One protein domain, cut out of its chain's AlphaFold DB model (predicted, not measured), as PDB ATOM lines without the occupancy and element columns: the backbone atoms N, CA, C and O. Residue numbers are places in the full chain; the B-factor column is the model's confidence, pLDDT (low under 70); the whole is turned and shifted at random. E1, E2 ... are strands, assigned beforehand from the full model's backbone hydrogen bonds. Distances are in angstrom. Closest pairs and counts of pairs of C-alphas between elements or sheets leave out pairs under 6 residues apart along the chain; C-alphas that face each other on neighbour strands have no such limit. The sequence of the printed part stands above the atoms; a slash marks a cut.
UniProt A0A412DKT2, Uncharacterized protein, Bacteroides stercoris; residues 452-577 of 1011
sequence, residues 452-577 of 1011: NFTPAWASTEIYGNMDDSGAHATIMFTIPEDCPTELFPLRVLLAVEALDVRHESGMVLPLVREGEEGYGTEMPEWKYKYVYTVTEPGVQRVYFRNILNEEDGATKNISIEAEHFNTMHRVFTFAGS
ATOM      1  N   ASN A 452      -4.785  39.682 -38.617       91.94
ATOM      2  CA  ASN A 452      -3.372  39.333 -38.521       91.94
ATOM      3  C   ASN A 452      -2.946  39.230 -37.061       91.94
ATOM      4  O   ASN A 452      -3.356  40.029 -36.226       91.94
ATOM      5  N   PHE A 453      -2.045  38.289 -36.796       94.25
ATOM      6  CA  PHE A 453      -1.345  38.146 -35.525       94.25
ATOM      7  C   PHE A 453      -0.242  39.206 -35.393       94.25
ATOM      8  O   PHE A 453       0.939  38.875 -35.384       94.25
ATOM      9  N   THR A 454      -0.582  40.495 -35.421       91.00
ATOM     10  CA  THR A 454       0.409  41.582 -35.452       91.00
ATOM     11  C   THR A 454       0.213  42.556 -34.296       91.00
ATOM     12  O   THR A 454      -0.880  43.104 -34.181       91.00
ATOM     13  N   PRO A 455       1.263  42.847 -33.508       91.50
ATOM     14  CA  PRO A 455       2.616  42.295 -33.616       91.50
ATOM     15  C   PRO A 455       2.701  40.811 -33.217       91.50
ATOM     16  O   PRO A 455       1.968  40.345 -32.346       91.50
ATOM     17  N   ALA A 456       3.629  40.086 -33.847       93.19
ATOM     18  CA  ALA A 456       4.070  38.759 -33.414       93.19
ATOM     19  C   ALA A 456       5.585  38.626 -33.514       93.19
ATOM     20  O   ALA A 456       6.199  39.138 -34.455       93.19
ATOM     21  N   TRP A 457       6.197  37.892 -32.594       90.88
ATOM     22  CA  TRP A 457       7.637  37.675 -32.568       90.88
ATOM     23  C   TRP A 457       8.021  36.405 -31.801       90.88
ATOM     24  O   TRP A 457       7.258  35.914 -30.974       90.88
ATOM     25  N   ALA A 458       9.216  35.894 -32.094       91.94
ATOM     26  CA  ALA A 458       9.819  34.718 -31.475       91.94
ATOM     27  C   ALA A 458      11.172  35.086 -30.847       91.94
ATOM     28  O   ALA A 458      11.867  35.971 -31.362       91.94
ATOM     29  N   SER A 459      11.537  34.442 -29.736       91.19
ATOM     30  CA  SER A 459      12.843  34.640 -29.094       91.19
ATOM     31  C   SER A 459      14.001  34.444 -30.074       91.19
ATOM     32  O   SER A 459      14.001  33.512 -30.879       91.19
ATOM     33  N   THR A 460      15.002  35.318 -29.980       90.75
ATOM     34  CA  THR A 460      16.238  35.240 -30.771       90.75
ATOM     35  C   THR A 460      17.414  34.845 -29.892       90.75
ATOM     36  O   THR A 460      17.401  35.137 -28.694       90.75
ATOM     37  N   GLU A 461      18.429  34.222 -30.491       90.06
ATOM     38  CA  GLU A 461      19.666  33.764 -29.838       90.06
ATOM     39  C   GLU A 461      19.394  32.903 -28.586       90.06
ATOM     40  O   GLU A 461      19.957  33.101 -27.506       90.06
ATOM     41  N   ILE A 462      18.474  31.942 -28.717       89.25
ATOM     42  CA  ILE A 462      18.202  30.920 -27.700       89.25
ATOM     43  C   ILE A 462      19.452  30.053 -27.536       89.25
ATOM     44  O   ILE A 462      20.061  29.643 -28.519       89.25
ATOM     45  N   TYR A 463      19.841  29.728 -26.305       87.19
ATOM     46  CA  TYR A 463      21.031  28.903 -26.096       87.19
ATOM     47  C   TYR A 463      20.844  27.498 -26.695       87.19
ATOM     48  O   TYR A 463      19.920  26.766 -26.342       87.19
ATOM     49  N   GLY A 464      21.726  27.141 -27.628       81.00
ATOM     50  CA  GLY A 464      21.651  25.905 -28.401       81.00
ATOM     51  C   GLY A 464      22.135  24.671 -27.645       81.00
ATOM     52  O   GLY A 464      21.729  23.567 -27.983       81.00
ATOM     53  N   ASN A 465      22.957  24.831 -26.603       78.19
ATOM     54  CA  ASN A 465      23.417  23.705 -25.786       78.19
ATOM     55  C   ASN A 465      22.328  23.270 -24.795       78.19
ATOM     56  O   ASN A 465      21.873  24.073 -23.981       78.19
ATOM     57  N   MET A 466      21.964  21.988 -24.822       68.06
ATOM     58  CA  MET A 466      21.093  21.373 -23.825       68.06
ATOM     59  C   MET A 466      21.862  21.169 -22.516       68.06
ATOM     60  O   MET A 466      22.701  20.271 -22.411       68.06
ATOM     61  N   ASP A 467      21.585  21.999 -21.514       64.88
ATOM     62  CA  ASP A 467      21.793  21.633 -20.112       64.88
ATOM     63  C   ASP A 467      20.584  20.827 -19.589       64.88
ATOM     64  O   ASP A 467      19.656  20.530 -20.343       64.88
ATOM     65  N   ASP A 468      20.585  20.440 -18.308       52.00
ATOM     66  CA  ASP A 468      19.535  19.591 -17.712       52.00
ATOM     67  C   ASP A 468      18.115  20.221 -17.739       52.00
ATOM     68  O   ASP A 468      17.140  19.521 -17.463       52.00
ATOM     69  N   SER A 469      17.976  21.508 -18.089       60.53
ATOM     70  CA  SER A 469      16.699  22.248 -18.149       60.53
ATOM     71  C   SER A 469      16.236  22.626 -19.563       60.53
ATOM     72  O   SER A 469      15.037  22.812 -19.775       60.53
ATOM     73  N   GLY A 470      17.151  22.706 -20.537       68.75
ATOM     74  CA  GLY A 470      16.862  23.207 -21.883       68.75
ATOM     75  C   GLY A 470      16.619  24.724 -21.906       68.75
ATOM     76  O   GLY A 470      16.030  25.309 -20.999       68.75
ATOM     77  N   ALA A 471      17.077  25.408 -22.957       83.44
ATOM     78  CA  ALA A 471      16.951  26.861 -23.032       83.44
ATOM     79  C   ALA A 471      15.502  27.312 -23.287       83.44
ATOM     80  O   ALA A 471      14.811  26.773 -24.153       83.44
ATOM     81  N   HIS A 472      15.059  28.333 -22.551       89.81
ATOM     82  CA  HIS A 472      13.706  28.887 -22.661       89.81
ATOM     83  C   HIS A 472      13.502  29.656 -23.976       89.81
ATOM     84  O   HIS A 472      14.356  30.455 -24.378       89.81
ATOM     85  N   ALA A 473      12.342  29.467 -24.598       90.12
ATOM     86  CA  ALA A 473      11.923  30.145 -25.816       90.12
ATOM     87  C   ALA A 473      10.470  30.610 -25.682       90.12
ATOM     88  O   ALA A 473       9.629  29.872 -25.185       90.12
ATOM     89  N   THR A 474      10.156  31.806 -26.169       92.25
ATOM     90  CA  THR A 474       8.807  32.374 -26.093       92.25
ATOM     91  C   THR A 474       8.364  32.807 -27.482       92.25
ATOM     92  O   THR A 474       9.120  33.450 -28.217       92.25
ATOM     93  N   ILE A 475       7.131  32.458 -27.847       93.62
ATOM     94  CA  ILE A 475       6.415  33.102 -28.950       93.62
ATOM     95  C   ILE A 475       5.390  34.058 -28.360       93.62
ATOM     96  O   ILE A 475       4.688  33.725 -27.404       93.62
ATOM     97  N   MET A 476       5.292  35.237 -28.959       93.31
ATOM     98  CA  MET A 476       4.248  36.199 -28.654       93.31
ATOM     99  C   MET A 476       3.520  36.602 -29.920       93.31
ATOM    100  O   MET A 476       4.132  36.750 -30.981       93.31
ATOM    101  N   PHE A 477       2.215  36.789 -29.807       95.00
ATOM    102  CA  PHE A 477       1.369  37.257 -30.896       95.00
ATOM    103  C   PHE A 477       0.172  38.020 -30.350       95.00
ATOM    104  O   PHE A 477      -0.262  37.781 -29.233       95.00
ATOM    105  N   THR A 478      -0.364  38.943 -31.140       93.88
ATOM    106  CA  THR A 478      -1.453  39.819 -30.697       93.88
ATOM    107  C   THR A 478      -2.736  39.483 -31.432       93.88
ATOM    108  O   THR A 478      -2.729  39.381 -32.660       93.88
ATOM    109  N   ILE A 479      -3.826  39.332 -30.684       94.69
ATOM    110  CA  ILE A 479      -5.180  39.347 -31.230       94.69
ATOM    111  C   ILE A 479      -5.650  40.810 -31.262       94.69
ATOM    112  O   ILE A 479      -5.616  41.459 -30.216       94.69
ATOM    113  N   PRO A 480      -6.041  41.359 -32.426       90.38
ATOM    114  CA  PRO A 480      -6.480  42.749 -32.533       90.38
ATOM    115  C   PRO A 480      -7.644  43.076 -31.590       90.38
ATOM    116  O   PRO A 480      -8.545  42.257 -31.421       90.38
ATOM    117  N   GLU A 481      -7.653  44.282 -31.016       87.00
ATOM    118  CA  GLU A 481      -8.739  44.748 -30.135       87.00
ATOM    119  C   GLU A 481     -10.104  44.801 -30.842       87.00
ATOM    120  O   GLU A 481     -11.139  44.661 -30.199       87.00
ATOM    121  N   ASP A 482     -10.119  44.962 -32.168       85.44
ATOM    122  CA  ASP A 482     -11.327  44.946 -32.997       85.44
ATOM    123  C   ASP A 482     -11.762  43.534 -33.434       85.44
ATOM    124  O   ASP A 482     -12.725  43.392 -34.199       85.44
ATOM    125  N   CYS A 483     -11.096  42.485 -32.932       89.12
ATOM    126  CA  CYS A 483     -11.509  41.105 -33.144       89.12
ATOM    127  C   CYS A 483     -12.935  40.894 -32.600       89.12
ATOM    128  O   CYS A 483     -13.194  41.198 -31.434       89.12
ATOM    129  N   PRO A 484     -13.873  40.354 -33.406       87.38
ATOM    130  CA  PRO A 484     -15.231  40.094 -32.945       87.38
ATOM    131  C   PRO A 484     -15.243  39.209 -31.702       87.38
ATOM    132  O   PRO A 484     -14.590  38.163 -31.672       87.38
ATOM    133  N   THR A 485     -16.023  39.611 -30.702       88.12
ATOM    134  CA  THR A 485     -16.142  38.889 -29.432       88.12
ATOM    135  C   THR A 485     -16.710  37.482 -29.622       88.12
ATOM    136  O   THR A 485     -16.390  36.570 -28.873       88.12
ATOM    137  N   GLU A 486     -17.502  37.288 -30.678       85.75
ATOM    138  CA  GLU A 486     -18.125  36.022 -31.067       85.75
ATOM    139  C   GLU A 486     -17.119  34.965 -31.551       85.75
ATOM    140  O   GLU A 486     -17.479  33.798 -31.685       85.75
ATOM    141  N   LEU A 487     -15.867  35.352 -31.825       88.00
ATOM    142  CA  LEU A 487     -14.798  34.401 -32.142       88.00
ATOM    143  C   LEU A 487     -14.175  33.769 -30.892       88.00
ATOM    144  O   LEU A 487     -13.429  32.798 -31.029       88.00
ATOM    145  N   PHE A 488     -14.449  34.296 -29.694       90.31
ATOM    146  CA  PHE A 488     -13.917  33.746 -28.454       90.31
ATOM    147  C   PHE A 488     -14.841  32.658 -27.876       90.31
ATOM    148  O   PHE A 488     -16.061  32.813 -27.893       90.31
ATOM    149  N   PRO A 489     -14.285  31.561 -27.327       93.19
ATOM    150  CA  PRO A 489     -12.859  31.247 -27.252       93.19
ATOM    151  C   PRO A 489     -12.252  30.864 -28.620       93.19
ATOM    152  O   PRO A 489     -12.707  29.930 -29.281       93.19
ATOM    153  N   LEU A 490     -11.179  31.555 -29.017       94.19
ATOM    154  CA  LEU A 490     -10.505  31.388 -30.305       94.19
ATOM    155  C   LEU A 490      -9.408  30.327 -30.188       94.19
ATOM    156  O   LEU A 490      -8.491  30.442 -29.375       94.19
ATOM    157  N   ARG A 491      -9.458  29.302 -31.043       95.19
ATOM    158  CA  ARG A 491      -8.408  28.277 -31.128       95.19
ATOM    159  C   ARG A 491      -7.278  28.742 -32.040       95.19
ATOM    160  O   ARG A 491      -7.457  28.835 -33.252       95.19
ATOM    161  N   VAL A 492      -6.103  28.948 -31.462       97.25
ATOM    162  CA  VAL A 492      -4.860  29.248 -32.173       97.25
ATOM    163  C   VAL A 492      -3.991  27.995 -32.217       97.25
ATOM    164  O   VAL A 492      -3.709  27.376 -31.193       97.25
ATOM    165  N   LEU A 493      -3.572  27.597 -33.413       97.62
ATOM    166  CA  LEU A 493      -2.748  26.418 -33.645       97.62
ATOM    167  C   LEU A 493      -1.290  26.825 -33.829       97.62
ATOM    168  O   LEU A 493      -0.975  27.691 -34.646       97.62
ATOM    169  N   LEU A 494      -0.404  26.159 -33.092       96.75
ATOM    170  CA  LEU A 494       1.033  26.402 -33.107       96.75
ATOM    171  C   LEU A 494       1.751  25.155 -33.619       96.75
ATOM    172  O   LEU A 494       1.763  24.113 -32.957       96.75
ATOM    173  N   ALA A 495       2.354  25.256 -34.801       95.19
ATOM    174  CA  ALA A 495       3.271  24.238 -35.300       95.19
ATOM    175  C   ALA A 495       4.695  24.720 -35.046       95.19
ATOM    176  O   ALA A 495       5.108  25.718 -35.628       95.19
ATOM    177  N   VAL A 496       5.434  24.018 -34.188       91.44
ATOM    178  CA  VAL A 496       6.796  24.390 -33.800       91.44
ATOM    179  C   VAL A 496       7.761  23.225 -34.002       91.44
ATOM    180  O   VAL A 496       7.453  22.084 -33.662       91.44
ATOM    181  N   GLU A 497       8.925  23.515 -34.579       86.12
ATOM    182  CA  GLU A 497       9.997  22.541 -34.778       86.12
ATOM    183  C   GLU A 497      10.960  22.544 -33.582       86.12
ATOM    184  O   GLU A 497      11.371  23.609 -33.132       86.12
ATOM    185  N   ALA A 498      11.375  21.359 -33.115       82.31
ATOM    186  CA  ALA A 498      12.457  21.177 -32.133       82.31
ATOM    187  C   ALA A 498      12.258  21.846 -30.754       82.31
ATOM    188  O   ALA A 498      13.190  21.885 -29.951       82.31
ATOM    189  N   LEU A 499      11.046  22.312 -30.449       89.31
ATOM    190  CA  LEU A 499      10.663  22.867 -29.153       89.31
ATOM    191  C   LEU A 499       9.465  22.099 -28.578       89.31
ATOM    192  O   LEU A 499       8.628  21.601 -29.328       89.31
ATOM    193  N   ASP A 500       9.372  22.040 -27.251       90.38
ATOM    194  CA  ASP A 500       8.220  21.481 -26.526       90.38
ATOM    195  C   ASP A 500       7.686  22.501 -25.514       90.38
ATOM    196  O   ASP A 500       8.428  23.386 -25.075       90.38
ATOM    197  N   VAL A 501       6.401  22.409 -25.158       91.94
ATOM    198  CA  VAL A 501       5.778  23.311 -24.175       91.94
ATOM    199  C   VAL A 501       6.488  23.148 -22.835       91.94
ATOM    200  O   VAL A 501       6.716  22.030 -22.363       91.94
ATOM    201  N   ARG A 502       6.865  24.271 -22.220       90.31
ATOM    202  CA  ARG A 502       7.601  24.260 -20.955       90.31
ATOM    203  C   ARG A 502       6.645  23.946 -19.808       90.31
ATOM    204  O   ARG A 502       5.823  24.782 -19.454       90.31
ATOM    205  N   HIS A 503       6.766  22.766 -19.206       86.81
ATOM    206  CA  HIS A 503       5.896  22.348 -18.102       86.81
ATOM    207  C   HIS A 503       6.022  23.261 -16.875       86.81
ATOM    208  O   HIS A 503       5.027  23.569 -16.226       86.81
ATOM    209  N   GLU A 504       7.239  23.719 -16.592       88.88
ATOM    210  CA  GLU A 504       7.583  24.582 -15.462       88.88
ATOM    211  C   GLU A 504       6.921  25.965 -15.551       88.88
ATOM    212  O   GLU A 504       6.756  26.615 -14.526       88.88
ATOM    213  N   SER A 505       6.462  26.373 -16.743       87.94
ATOM    214  CA  SER A 505       5.691  27.609 -16.929       87.94
ATOM    215  C   SER A 505       4.258  27.536 -16.393       87.94
ATOM    216  O   SER A 505       3.568  28.547 -16.412       87.94
ATOM    217  N   GLY A 506       3.780  26.352 -15.995       87.50
ATOM    218  CA  GLY A 506       2.375  26.113 -15.650       87.50
ATOM    219  C   GLY A 506       1.475  25.844 -16.866       87.50
ATOM    220  O   GLY A 506       0.355  25.355 -16.709       87.50
ATOM    221  N   MET A 507       1.961  26.074 -18.096       89.12
ATOM    222  CA  MET A 507       1.186  25.844 -19.317       89.12
ATOM    223  C   MET A 507       1.039  24.358 -19.660       89.12
ATOM    224  O   MET A 507       2.005  23.594 -19.719       89.12
ATOM    225  N   VAL A 508      -0.188  23.966 -20.006       89.06
ATOM    226  CA  VAL A 508      -0.502  22.657 -20.587       89.06
ATOM    227  C   VAL A 508      -1.361  22.874 -21.825       89.06
ATOM    228  O   VAL A 508      -2.513  23.286 -21.717       89.06
ATOM    229  N   LEU A 509      -0.806  22.583 -23.002       92.94
ATOM    230  CA  LEU A 509      -1.507  22.759 -24.273       92.94
ATOM    231  C   LEU A 509      -1.935  21.413 -24.867       92.94
ATOM    232  O   LEU A 509      -1.097  20.521 -25.026       92.94
ATOM    233  N   PRO A 510      -3.220  21.248 -25.233       94.38
ATOM    234  CA  PRO A 510      -3.671  20.103 -26.007       94.38
ATOM    235  C   PRO A 510      -2.954  20.008 -27.355       94.38
ATOM    236  O   PRO A 510      -2.537  21.010 -27.937       94.38
ATOM    237  N   LEU A 511      -2.875  18.789 -27.883       94.25
ATOM    238  CA  LEU A 511      -2.378  18.523 -29.228       94.25
ATOM    239  C   LEU A 511      -3.540  18.209 -30.167       94.25
ATOM    240  O   LEU A 511      -4.463  17.495 -29.780       94.25
ATOM    241  N   VAL A 512      -3.436  18.673 -31.410       95.44
ATOM    242  CA  VAL A 512      -4.255  18.209 -32.535       95.44
ATOM    243  C   VAL A 512      -3.351  17.529 -33.562       95.44
ATOM    244  O   VAL A 512      -2.248  18.008 -33.842       95.44
ATOM    245  N   ARG A 513      -3.775  16.382 -34.092       94.75
ATOM    246  CA  ARG A 513      -2.990  15.544 -35.016       94.75
ATOM    247  C   ARG A 513      -3.557  15.567 -36.427       94.75
ATOM    248  O   ARG A 513      -4.750  15.780 -36.626       94.75
ATOM    249  N   GLU A 514      -2.696  15.320 -37.410       93.69
ATOM    250  CA  GLU A 514      -3.092  15.270 -38.819       93.69
ATOM    251  C   GLU A 514      -4.272  14.300 -39.021       93.69
ATOM    252  O   GLU A 514      -4.191  13.117 -38.680       93.69
ATOM    253  N   GLY A 515      -5.368  14.813 -39.585       89.38
ATOM    254  CA  GLY A 515      -6.615  14.073 -39.801       89.38
ATOM    255  C   GLY A 515      -7.686  14.264 -38.720       89.38
ATOM    256  O   GLY A 515      -8.816  13.831 -38.933       89.38
ATOM    257  N   GLU A 516      -7.375  14.923 -37.601       91.75
ATOM    258  CA  GLU A 516      -8.368  15.335 -36.601       91.75
ATOM    259  C   GLU A 516      -9.092  16.627 -37.024       91.75
ATOM    260  O   GLU A 516      -8.560  17.466 -37.758       91.75
ATOM    261  N   GLU A 517     -10.335  16.795 -36.568       89.25
ATOM    262  CA  GLU A 517     -11.126  17.995 -36.852       89.25
ATOM    263  C   GLU A 517     -10.491  19.244 -36.217       89.25
ATOM    264  O   GLU A 517     -10.081  19.251 -35.053       89.25
ATOM    265  N   GLY A 518     -10.397  20.325 -36.992       86.69
ATOM    266  CA  GLY A 518      -9.729  21.550 -36.550       86.69
ATOM    267  C   GLY A 518      -8.200  21.449 -36.506       86.69
ATOM    268  O   GLY A 518      -7.580  22.196 -35.756       86.69
ATOM    269  N   TYR A 519      -7.582  20.554 -37.294       90.69
ATOM    270  CA  TYR A 519      -6.122  20.506 -37.482       90.69
ATOM    271  C   TYR A 519      -5.556  21.729 -38.232       90.69
ATOM    272  O   TYR A 519      -4.344  21.916 -38.250       90.69
ATOM    273  N   GLY A 520      -6.404  22.571 -38.832       90.31
ATOM    274  CA  GLY A 520      -5.986  23.765 -39.572       90.31
ATOM    275  C   GLY A 520      -5.390  23.455 -40.948       90.31
ATOM    276  O   GLY A 520      -5.651  22.395 -41.521       90.31
ATOM    277  N   THR A 521      -4.630  24.398 -41.508       90.25
ATOM    278  CA  THR A 521      -4.160  24.352 -42.905       90.25
ATOM    279  C   THR A 521      -2.683  24.013 -43.049       90.25
ATOM    280  O   THR A 521      -2.314  23.337 -44.009       90.25
ATOM    281  N   GLU A 522      -1.848  24.412 -42.089       91.56
ATOM    282  CA  GLU A 522      -0.413  24.120 -42.124       91.56
ATOM    283  C   GLU A 522      -0.129  22.612 -41.995       91.56
ATOM    284  O   GLU A 522      -0.786  21.900 -41.239       91.56
ATOM    285  N   MET A 523       0.865  22.091 -42.708       91.19
ATOM    286  CA  MET A 523       1.161  20.649 -42.719       91.19
ATOM    287  C   MET A 523       2.614  20.398 -42.303       91.19
ATOM    288  O   MET A 523       3.456  20.128 -43.162       91.19
ATOM    289  N   PRO A 524       2.939  20.512 -41.000       90.19
ATOM    290  CA  PRO A 524       4.296  20.283 -40.516       90.19
ATOM    291  C   PRO A 524       4.712  18.811 -40.643       90.19
ATOM    292  O   PRO A 524       3.890  17.905 -40.492       90.19
ATOM    293  N   GLU A 525       6.012  18.557 -40.826       88.38
ATOM    294  CA  GLU A 525       6.555  17.197 -40.995       88.38
ATOM    295  C   GLU A 525       6.274  16.269 -39.799       88.38
ATOM    296  O   GLU A 525       6.080  15.064 -39.975       88.38
ATOM    297  N   TRP A 526       6.209  16.822 -38.583       86.94
ATOM    298  CA  TRP A 526       5.938  16.082 -37.345       86.94
ATOM    299  C   TRP A 526       4.446  15.790 -37.098       86.94
ATOM    300  O   TRP A 526       4.127  15.069 -36.154       86.94
ATOM    301  N   LYS A 527       3.535  16.265 -37.965       91.94
ATOM    302  CA  LYS A 527       2.106  15.869 -38.027       91.94
ATOM    303  C   LYS A 527       1.255  16.158 -36.777       91.94
ATOM    304  O   LYS A 527       0.182  15.569 -36.611       91.94
ATOM    305  N   TYR A 528       1.708  17.046 -35.898       92.75
ATOM    306  CA  TYR A 528       0.925  17.538 -34.763       92.75
ATOM    307  C   TYR A 528       1.119  19.046 -34.566       92.75
ATOM    308  O   TYR A 528       2.119  19.613 -35.006       92.75
ATOM    309  N   LYS A 529       0.166  19.691 -33.889       95.88
ATOM    310  CA  LYS A 529       0.221  21.106 -33.488       95.88
ATOM    311  C   LYS A 529      -0.288  21.265 -32.063       95.88
ATOM    312  O   LYS A 529      -1.149  20.492 -31.639       95.88
ATOM    313  N   TYR A 530       0.204  22.274 -31.354       96.19
ATOM    314  CA  TYR A 530      -0.362  22.680 -30.070       96.19
ATOM    315  C   TYR A 530      -1.592  23.558 -30.294       96.19
ATOM    316  O   TYR A 530      -1.624  24.354 -31.231       96.19
ATOM    317  N   VAL A 531      -2.597  23.413 -29.434       96.31
ATOM    318  CA  VAL A 531      -3.808  24.236 -29.425       96.31
ATOM    319  C   VAL A 531      -3.726  25.194 -28.243       96.31
ATOM    320  O   VAL A 531      -3.730  24.763 -27.093       96.31
ATOM    321  N   TYR A 532      -3.661  26.487 -28.533       95.12
ATOM    322  CA  TYR A 532      -3.751  27.566 -27.558       95.12
ATOM    323  C   TYR A 532      -5.132  28.217 -27.656       95.12
ATOM    324  O   TYR A 532      -5.559  28.603 -28.744       95.12
ATOM    325  N   THR A 533      -5.852  28.303 -26.540       94.62
ATOM    326  CA  THR A 533      -7.206  28.866 -26.505       94.62
ATOM    327  C   THR A 533      -7.143  30.293 -25.989       94.62
ATOM    328  O   THR A 533      -6.816  30.503 -24.827       94.62
ATOM    329  N   VAL A 534      -7.488  31.250 -26.842       93.94
ATOM    330  CA  VAL A 534      -7.564  32.666 -26.487       93.94
ATOM    331  C   VAL A 534      -8.987  33.004 -26.060       93.94
ATOM    332  O   VAL A 534      -9.937  32.612 -26.738       93.94
ATOM    333  N   THR A 535      -9.151  33.743 -24.967       92.44
ATOM    334  CA  THR A 535     -10.468  34.147 -24.445       92.44
ATOM    335  C   THR A 535     -10.781  35.626 -24.636       92.44
ATOM    336  O   THR A 535     -11.943  36.002 -24.519       92.44
ATOM    337  N   GLU A 536      -9.784  36.447 -24.959       91.56
ATOM    338  CA  GLU A 536      -9.944  37.887 -25.166       91.56
ATOM    339  C   GLU A 536      -8.886  38.454 -26.132       91.56
ATOM    340  O   GLU A 536      -7.861  37.809 -26.381       91.56
ATOM    341  N   PRO A 537      -9.118  39.645 -26.715       92.19
ATOM    342  CA  PRO A 537      -8.108  40.350 -27.494       92.19
ATOM    343  C   PRO A 537      -6.840  40.682 -26.698       92.19
ATOM    344  O   PRO A 537      -6.799  40.597 -25.477       92.19
ATOM    345  N   GLY A 538      -5.803  41.130 -27.402       90.88
ATOM    346  CA  GLY A 538      -4.544  41.554 -26.801       90.88
ATOM    347  C   GLY A 538      -3.421  40.537 -26.969       90.88
ATOM    348  O   GLY A 538      -3.461  39.646 -27.828       90.88
ATOM    349  N   VAL A 539      -2.359  40.725 -26.192       90.50
ATOM    350  CA  VAL A 539      -1.091  40.021 -26.377       90.50
ATOM    351  C   VAL A 539      -1.113  38.644 -25.721       90.50
ATOM    352  O   VAL A 539      -1.284  38.515 -24.516       90.50
ATOM    353  N   GLN A 540      -0.842  37.624 -26.527       92.94
ATOM    354  CA  GLN A 540      -0.794  36.218 -26.149       92.94
ATOM    355  C   GLN A 540       0.657  35.732 -26.078       92.94
ATOM    356  O   GLN A 540       1.502  36.160 -26.874       92.94
ATOM    357  N   ARG A 541       0.948  34.821 -25.143       91.44
ATOM    358  CA  ARG A 541       2.294  34.277 -24.896       91.44
ATOM    359  C   ARG A 541       2.236  32.762 -24.798       91.44
ATOM    360  O   ARG A 541       1.376  32.218 -24.113       91.44
ATOM    361  N   VAL A 542       3.176  32.084 -25.454       93.62
ATOM    362  CA  VAL A 542       3.373  30.642 -25.268       93.62
ATOM    363  C   VAL A 542       4.836  30.345 -24.979       93.62
ATOM    364  O   VAL A 542       5.727  30.750 -25.735       93.62
ATOM    365  N   TYR A 543       5.059  29.631 -23.875       93.38
ATOM    366  CA  TYR A 543       6.376  29.307 -23.346       93.38
ATOM    367  C   TYR A 543       6.802  27.899 -23.761       93.38
ATOM    368  O   TYR A 543       6.143  26.892 -23.482       93.38
ATOM    369  N   PHE A 544       7.948  27.838 -24.417       92.81
ATOM    370  CA  PHE A 544       8.584  26.633 -24.911       92.81
ATOM    371  C   PHE A 544       9.960  26.441 -24.270       92.81
ATOM    372  O   PHE A 544      10.569  27.361 -23.714       92.81
ATOM    373  N   ARG A 545      10.485  25.228 -24.403       90.44
ATOM    374  CA  ARG A 545      11.885  24.903 -24.135       90.44
ATOM    375  C   ARG A 545      12.507  24.201 -25.328       90.44
ATOM    376  O   ARG A 545      11.839  23.439 -26.032       90.44
ATOM    377  N   ASN A 546      13.794  24.444 -25.524       89.00
ATOM    378  CA  ASN A 546      14.588  23.723 -26.502       89.00
ATOM    379  C   ASN A 546      14.769  22.258 -26.087       89.00
ATOM    380  O   ASN A 546      15.144  21.978 -24.947       89.00
ATOM    381  N   ILE A 547      14.510  21.332 -27.015       87.38
ATOM    382  CA  ILE A 547      14.624  19.885 -26.791       87.38
ATOM    383  C   ILE A 547      15.721  19.217 -27.636       87.38
ATOM    384  O   ILE A 547      15.850  17.992 -27.581       87.38
ATOM    385  N   LEU A 548      16.528  19.983 -28.384       85.69
ATOM    386  CA  LEU A 548      17.660  19.481 -29.172       85.69
ATOM    387  C   LEU A 548      18.904  20.375 -29.025       85.69
ATOM    388  O   LEU A 548      18.805  21.551 -28.691       85.69
ATOM    389  N   ASN A 549      20.098  19.824 -29.272       86.44
ATOM    390  CA  ASN A 549      21.303  20.650 -29.394       86.44
ATOM    391  C   ASN A 549      21.304  21.358 -30.752       86.44
ATOM    392  O   ASN A 549      21.181  20.688 -31.778       86.44
ATOM    393  N   GLU A 550      21.508  22.670 -30.751       87.56
ATOM    394  CA  GLU A 550      21.500  23.509 -31.952       87.56
ATOM    395  C   GLU A 550      22.864  24.185 -32.169       87.56
ATOM    396  O   GLU A 550      23.555  24.561 -31.218       87.56
ATOM    397  N   GLU A 551      23.267  24.320 -33.435       85.06
ATOM    398  CA  GLU A 551      24.494  25.025 -33.823       85.06
ATOM    399  C   GLU A 551      24.305  26.552 -33.786       85.06
ATOM    400  O   GLU A 551      23.187  27.069 -33.772       85.06
ATOM    401  N   ASP A 552      25.416  27.289 -33.782       83.81
ATOM    402  CA  ASP A 552      25.404  28.753 -33.811       83.81
ATOM    403  C   ASP A 552      24.768  29.274 -35.108       83.81
ATOM    404  O   ASP A 552      25.163  28.874 -36.205       83.81
ATOM    405  N   GLY A 553      23.764  30.142 -34.981       81.75
ATOM    406  CA  GLY A 553      22.988  30.663 -36.105       81.75
ATOM    407  C   GLY A 553      21.930  29.700 -36.656       81.75
ATOM    408  O   GLY A 553      21.324  30.003 -37.685       81.75
ATOM    409  N   ALA A 554      21.680  28.554 -36.007       88.31
ATOM    410  CA  ALA A 554      20.598  27.657 -36.405       88.31
ATOM    411  C   ALA A 554      19.228  28.344 -36.272       88.31
ATOM    412  O   ALA A 554      19.012  29.198 -35.408       88.31
ATOM    413  N   THR A 555      18.289  27.956 -37.137       90.44
ATOM    414  CA  THR A 555      16.950  28.550 -37.214       90.44
ATOM    415  C   THR A 555      15.860  27.487 -37.175       90.44
ATOM    416  O   THR A 555      15.954  26.506 -37.914       90.44
ATOM    417  N   LYS A 556      14.797  27.703 -36.391       90.50
ATOM    418  CA  LYS A 556      13.621  26.816 -36.318       90.50
ATOM    419  C   LYS A 556      12.335  27.567 -36.624       90.50
ATOM    420  O   LYS A 556      12.110  28.654 -36.097       90.50
ATOM    421  N   ASN A 557      11.493  26.985 -37.472       91.06
ATOM    422  CA  ASN A 557      10.249  27.618 -37.899       91.06
ATOM    423  C   ASN A 557       9.131  27.415 -36.874       91.06
ATOM    424  O   ASN A 557       9.002  26.352 -36.262       91.06
ATOM    425  N   ILE A 558       8.273  28.426 -36.760       93.56
ATOM    426  CA  ILE A 558       6.980  28.332 -36.088       93.56
ATOM    427  C   ILE A 558       5.895  28.964 -36.958       93.56
ATOM    428  O   ILE A 558       6.082  30.051 -37.510       93.56
ATOM    429  N   SER A 559       4.757  28.284 -37.080       95.69
ATOM    430  CA  SER A 559       3.549  28.829 -37.698       95.69
ATOM    431  C   SER A 559       2.440  28.998 -36.665       95.69
ATOM    432  O   SER A 559       2.217  28.104 -35.846       95.69
ATOM    433  N   ILE A 560       1.723  30.113 -36.760       97.25
ATOM    434  CA  ILE A 560       0.563  30.470 -35.946       97.25
ATOM    435  C   ILE A 560      -0.623  30.599 -36.900       97.25
ATOM    436  O   ILE A 560      -0.579  31.413 -37.823       97.25
ATOM    437  N   GLU A 561      -1.675  29.813 -36.707       96.25
ATOM    438  CA  GLU A 561      -2.894  29.913 -37.517       96.25
ATOM    439  C   GLU A 561      -4.154  29.842 -36.652       96.25
ATOM    440  O   GLU A 561      -4.189  29.159 -35.632       96.25
ATOM    441  N   ALA A 562      -5.202  30.542 -37.075       95.19
ATOM    442  CA  ALA A 562      -6.545  30.440 -36.519       95.19
ATOM    443  C   ALA A 562      -7.568  30.733 -37.621       95.19
ATOM    444  O   ALA A 562      -7.241  31.338 -38.649       95.19
ATOM    445  N   GLU A 563      -8.814  30.316 -37.416       89.62
ATOM    446  CA  GLU A 563      -9.901  30.674 -38.326       89.62
ATOM    447  C   GLU A 563     -10.081  32.199 -38.360       89.62
ATOM    448  O   GLU A 563      -9.966  32.855 -37.334       89.62
ATOM    449  N   HIS A 564     -10.339  32.770 -39.540       91.12
ATOM    450  CA  HIS A 564     -10.423  34.225 -39.773       91.12
ATOM    451  C   HIS A 564      -9.110  35.015 -39.634       91.12
ATOM    452  O   HIS A 564      -9.112  36.233 -39.816       91.12
ATOM    453  N   PHE A 565      -7.975  34.337 -39.427       93.50
ATOM    454  CA  PHE A 565      -6.647  34.950 -39.391       93.50
ATOM    455  C   PHE A 565      -5.772  34.488 -40.558       93.50
ATOM    456  O   PHE A 565      -5.906  33.381 -41.083       93.50
ATOM    457  N   ASN A 566      -4.858  35.352 -41.000       93.06
ATOM    458  CA  ASN A 566      -3.758  34.943 -41.866       93.06
ATOM    459  C   ASN A 566      -2.740  34.138 -41.060       93.06
ATOM    460  O   ASN A 566      -2.349  34.555 -39.969       93.06
ATOM    461  N   THR A 567      -2.283  33.018 -41.624       95.00
ATOM    462  CA  THR A 567      -1.182  32.245 -41.047       95.00
ATOM    463  C   THR A 567       0.048  33.134 -40.912       95.00
ATOM    464  O   THR A 567       0.471  33.790 -41.866       95.00
ATOM    465  N   MET A 568       0.617  33.162 -39.713       95.25
ATOM    466  CA  MET A 568       1.809  33.927 -39.386       95.25
ATOM    467  C   MET A 568       2.990  32.982 -39.208       95.25
ATOM    468  O   MET A 568       2.901  32.019 -38.453       95.25
ATOM    469  N   HIS A 569       4.115  33.289 -39.853       93.88
ATOM    470  CA  HIS A 569       5.351  32.524 -39.704       93.88
ATOM    471  C   HIS A 569       6.409  33.337 -38.963       93.88
ATOM    472  O   HIS A 569       6.634  34.516 -39.256       93.88
ATOM    473  N   ARG A 570       7.084  32.696 -38.012       92.62
ATOM    474  CA  ARG A 570       8.254  33.233 -37.313       92.62
ATOM    475  C   ARG A 570       9.369  32.206 -37.266       92.62
ATOM    476  O   ARG A 570       9.175  31.035 -37.582       92.62
ATOM    477  N   VAL A 571      10.539  32.691 -36.879       91.69
ATOM    478  CA  VAL A 571      11.752  31.898 -36.764       91.69
ATOM    479  C   VAL A 571      12.363  32.143 -35.393       91.69
ATOM    480  O   VAL A 571      12.527  33.291 -34.985       91.69
ATOM    481  N   PHE A 572      12.697  31.059 -34.704       91.62
ATOM    482  CA  PHE A 572      13.583  31.052 -33.548       91.62
ATOM    483  C   PHE A 572      15.030  30.956 -34.029       91.62
ATOM    484  O   PHE A 572      15.317  30.123 -34.889       91.62
ATOM    485  N   THR A 573      15.929  31.778 -33.487       90.50
ATOM    486  CA  THR A 573      17.375  31.715 -33.773       90.50
ATOM    487  C   THR A 573      18.138  31.208 -32.551       90.50
ATOM    488  O   THR A 573      17.719  31.475 -31.422       90.50
ATOM    489  N   PHE A 574      19.231  30.466 -32.759       89.12
ATOM    490  CA  PHE A 574      19.994  29.815 -31.688       89.12
ATOM    491  C   PHE A 574      21.465  30.246 -31.643       89.12
ATOM    492  O   PHE A 574      22.114  30.380 -32.678       89.12
ATOM    493  N   ALA A 575      21.992  30.380 -30.424       85.69
ATOM    494  CA  ALA A 575      23.389  30.675 -30.122       85.69
ATOM    495  C   ALA A 575      24.108  29.399 -29.655       85.69
ATOM    496  O   ALA A 575      23.754  28.811 -28.628       85.69
ATOM    497  N   GLY A 576      25.131  28.962 -30.386       70.50
ATOM    498  CA  GLY A 576      25.814  27.687 -30.137       70.50
ATOM    499  C   GLY A 576      26.919  27.781 -29.080       70.50
ATOM    500  O   GLY A 576      27.131  26.846 -28.308       70.50
ATOM    501  N   SER A 577      27.636  28.907 -29.021       71.38
ATOM    502  CA  SER A 577      28.765  29.086 -28.083       71.38
ATOM    503  C   SER A 577      28.833  30.445 -27.388       71.38
ATOM    504  O   SER A 577      29.433  30.536 -26.317       71.38
TER     505      SER A 577
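What this domain is: This is residues 452 to 577 of the 1011 residues of an uncharacterized protein of Bacteroides stercoris (UniProt A0A412DKT2). This is a sandwich, two strongly twisted sheets face to face, with E5, E6, E3, E8 and E9 in one layer and E1, E2, E7 and E4 in the other. The strands of the two layers run at 20 degrees to each other, and short E5 with the loop of residues 514 to 527 makes one edge of the five-stranded sheet. The 126 printed residues have nine named strands, E1 to E9 along the chain, and no named helix; both sheets are antiparallel, in the orders E5 E6 E3 E8 E9 and E1 E2 E7 E4. The class is all strand, though strands hold 55 of the 126 residues. The whole is compact, with a radius of gyration of the C-alphas of 14.6 A, and only just elongated, with spans of 47 by 31 by 25 A.

Where its parts are: E1, residues 456 to 458, begins with C-alpha 456 at (4.070, 38.759, -33.414). E2, residues 472 to 479, is 23.2 A long. E3 is residues 490 to 496, 19.0 A, and E4 is residues 499 to 501. E5 is residues 511 to 513, and E6, residues 528 to 534, measures 19.2 A. E7, residues 538 to 546, is the longest strand by residues, at 26.2 A. E8 is residues 555 to 561, 19.9 A, and E9, residues 568 to 575, is 23.7 A long and ends with C-alpha 575 at (23.389, 30.675, -30.122).

How they stand to each other: In the five-stranded sheet, inner strands E3 and E8 are antiparallel at 161 degrees, with N 493 and O 561 2.8 A apart. E6 is staggered: residues 528 to 530 pair with E5, where N 512 and O 529 are 2.9 A apart, and residues 530 to 534 with E3, where N 490 and O 534 are 2.8 A apart. Hairpin E8 and E9 has N 560 and O 568 at 2.8 A. In the other sheet, E2 and E7 are antiparallel at 159 degrees, with N 544 and O 473 2.7 A apart. Hairpin E1 and E2 has N 457 and O 476 at 2.9 A; E7 and E4 have N 545 and O 500 at 2.8 A. Between the sheets, the closest C-alphas of E1 and E9 are those of Ala 458 and Phe 572, 5.6 A apart. E5 and E9, the edge strands of the larger sheet, are apart.

The domain as a whole: The C-alphas of Glu 486 and Ser 577, the two farthest apart, are 47.5 A from each other. The printed part has no cut. The links E1 to E2 and E5 to E6 are long; residues 462 to 463, in the first, pair parallel with residues 574 to 575 of E9. Mean pLDDT of the printed part is 89.5, and residues 466 to 470 are under 70.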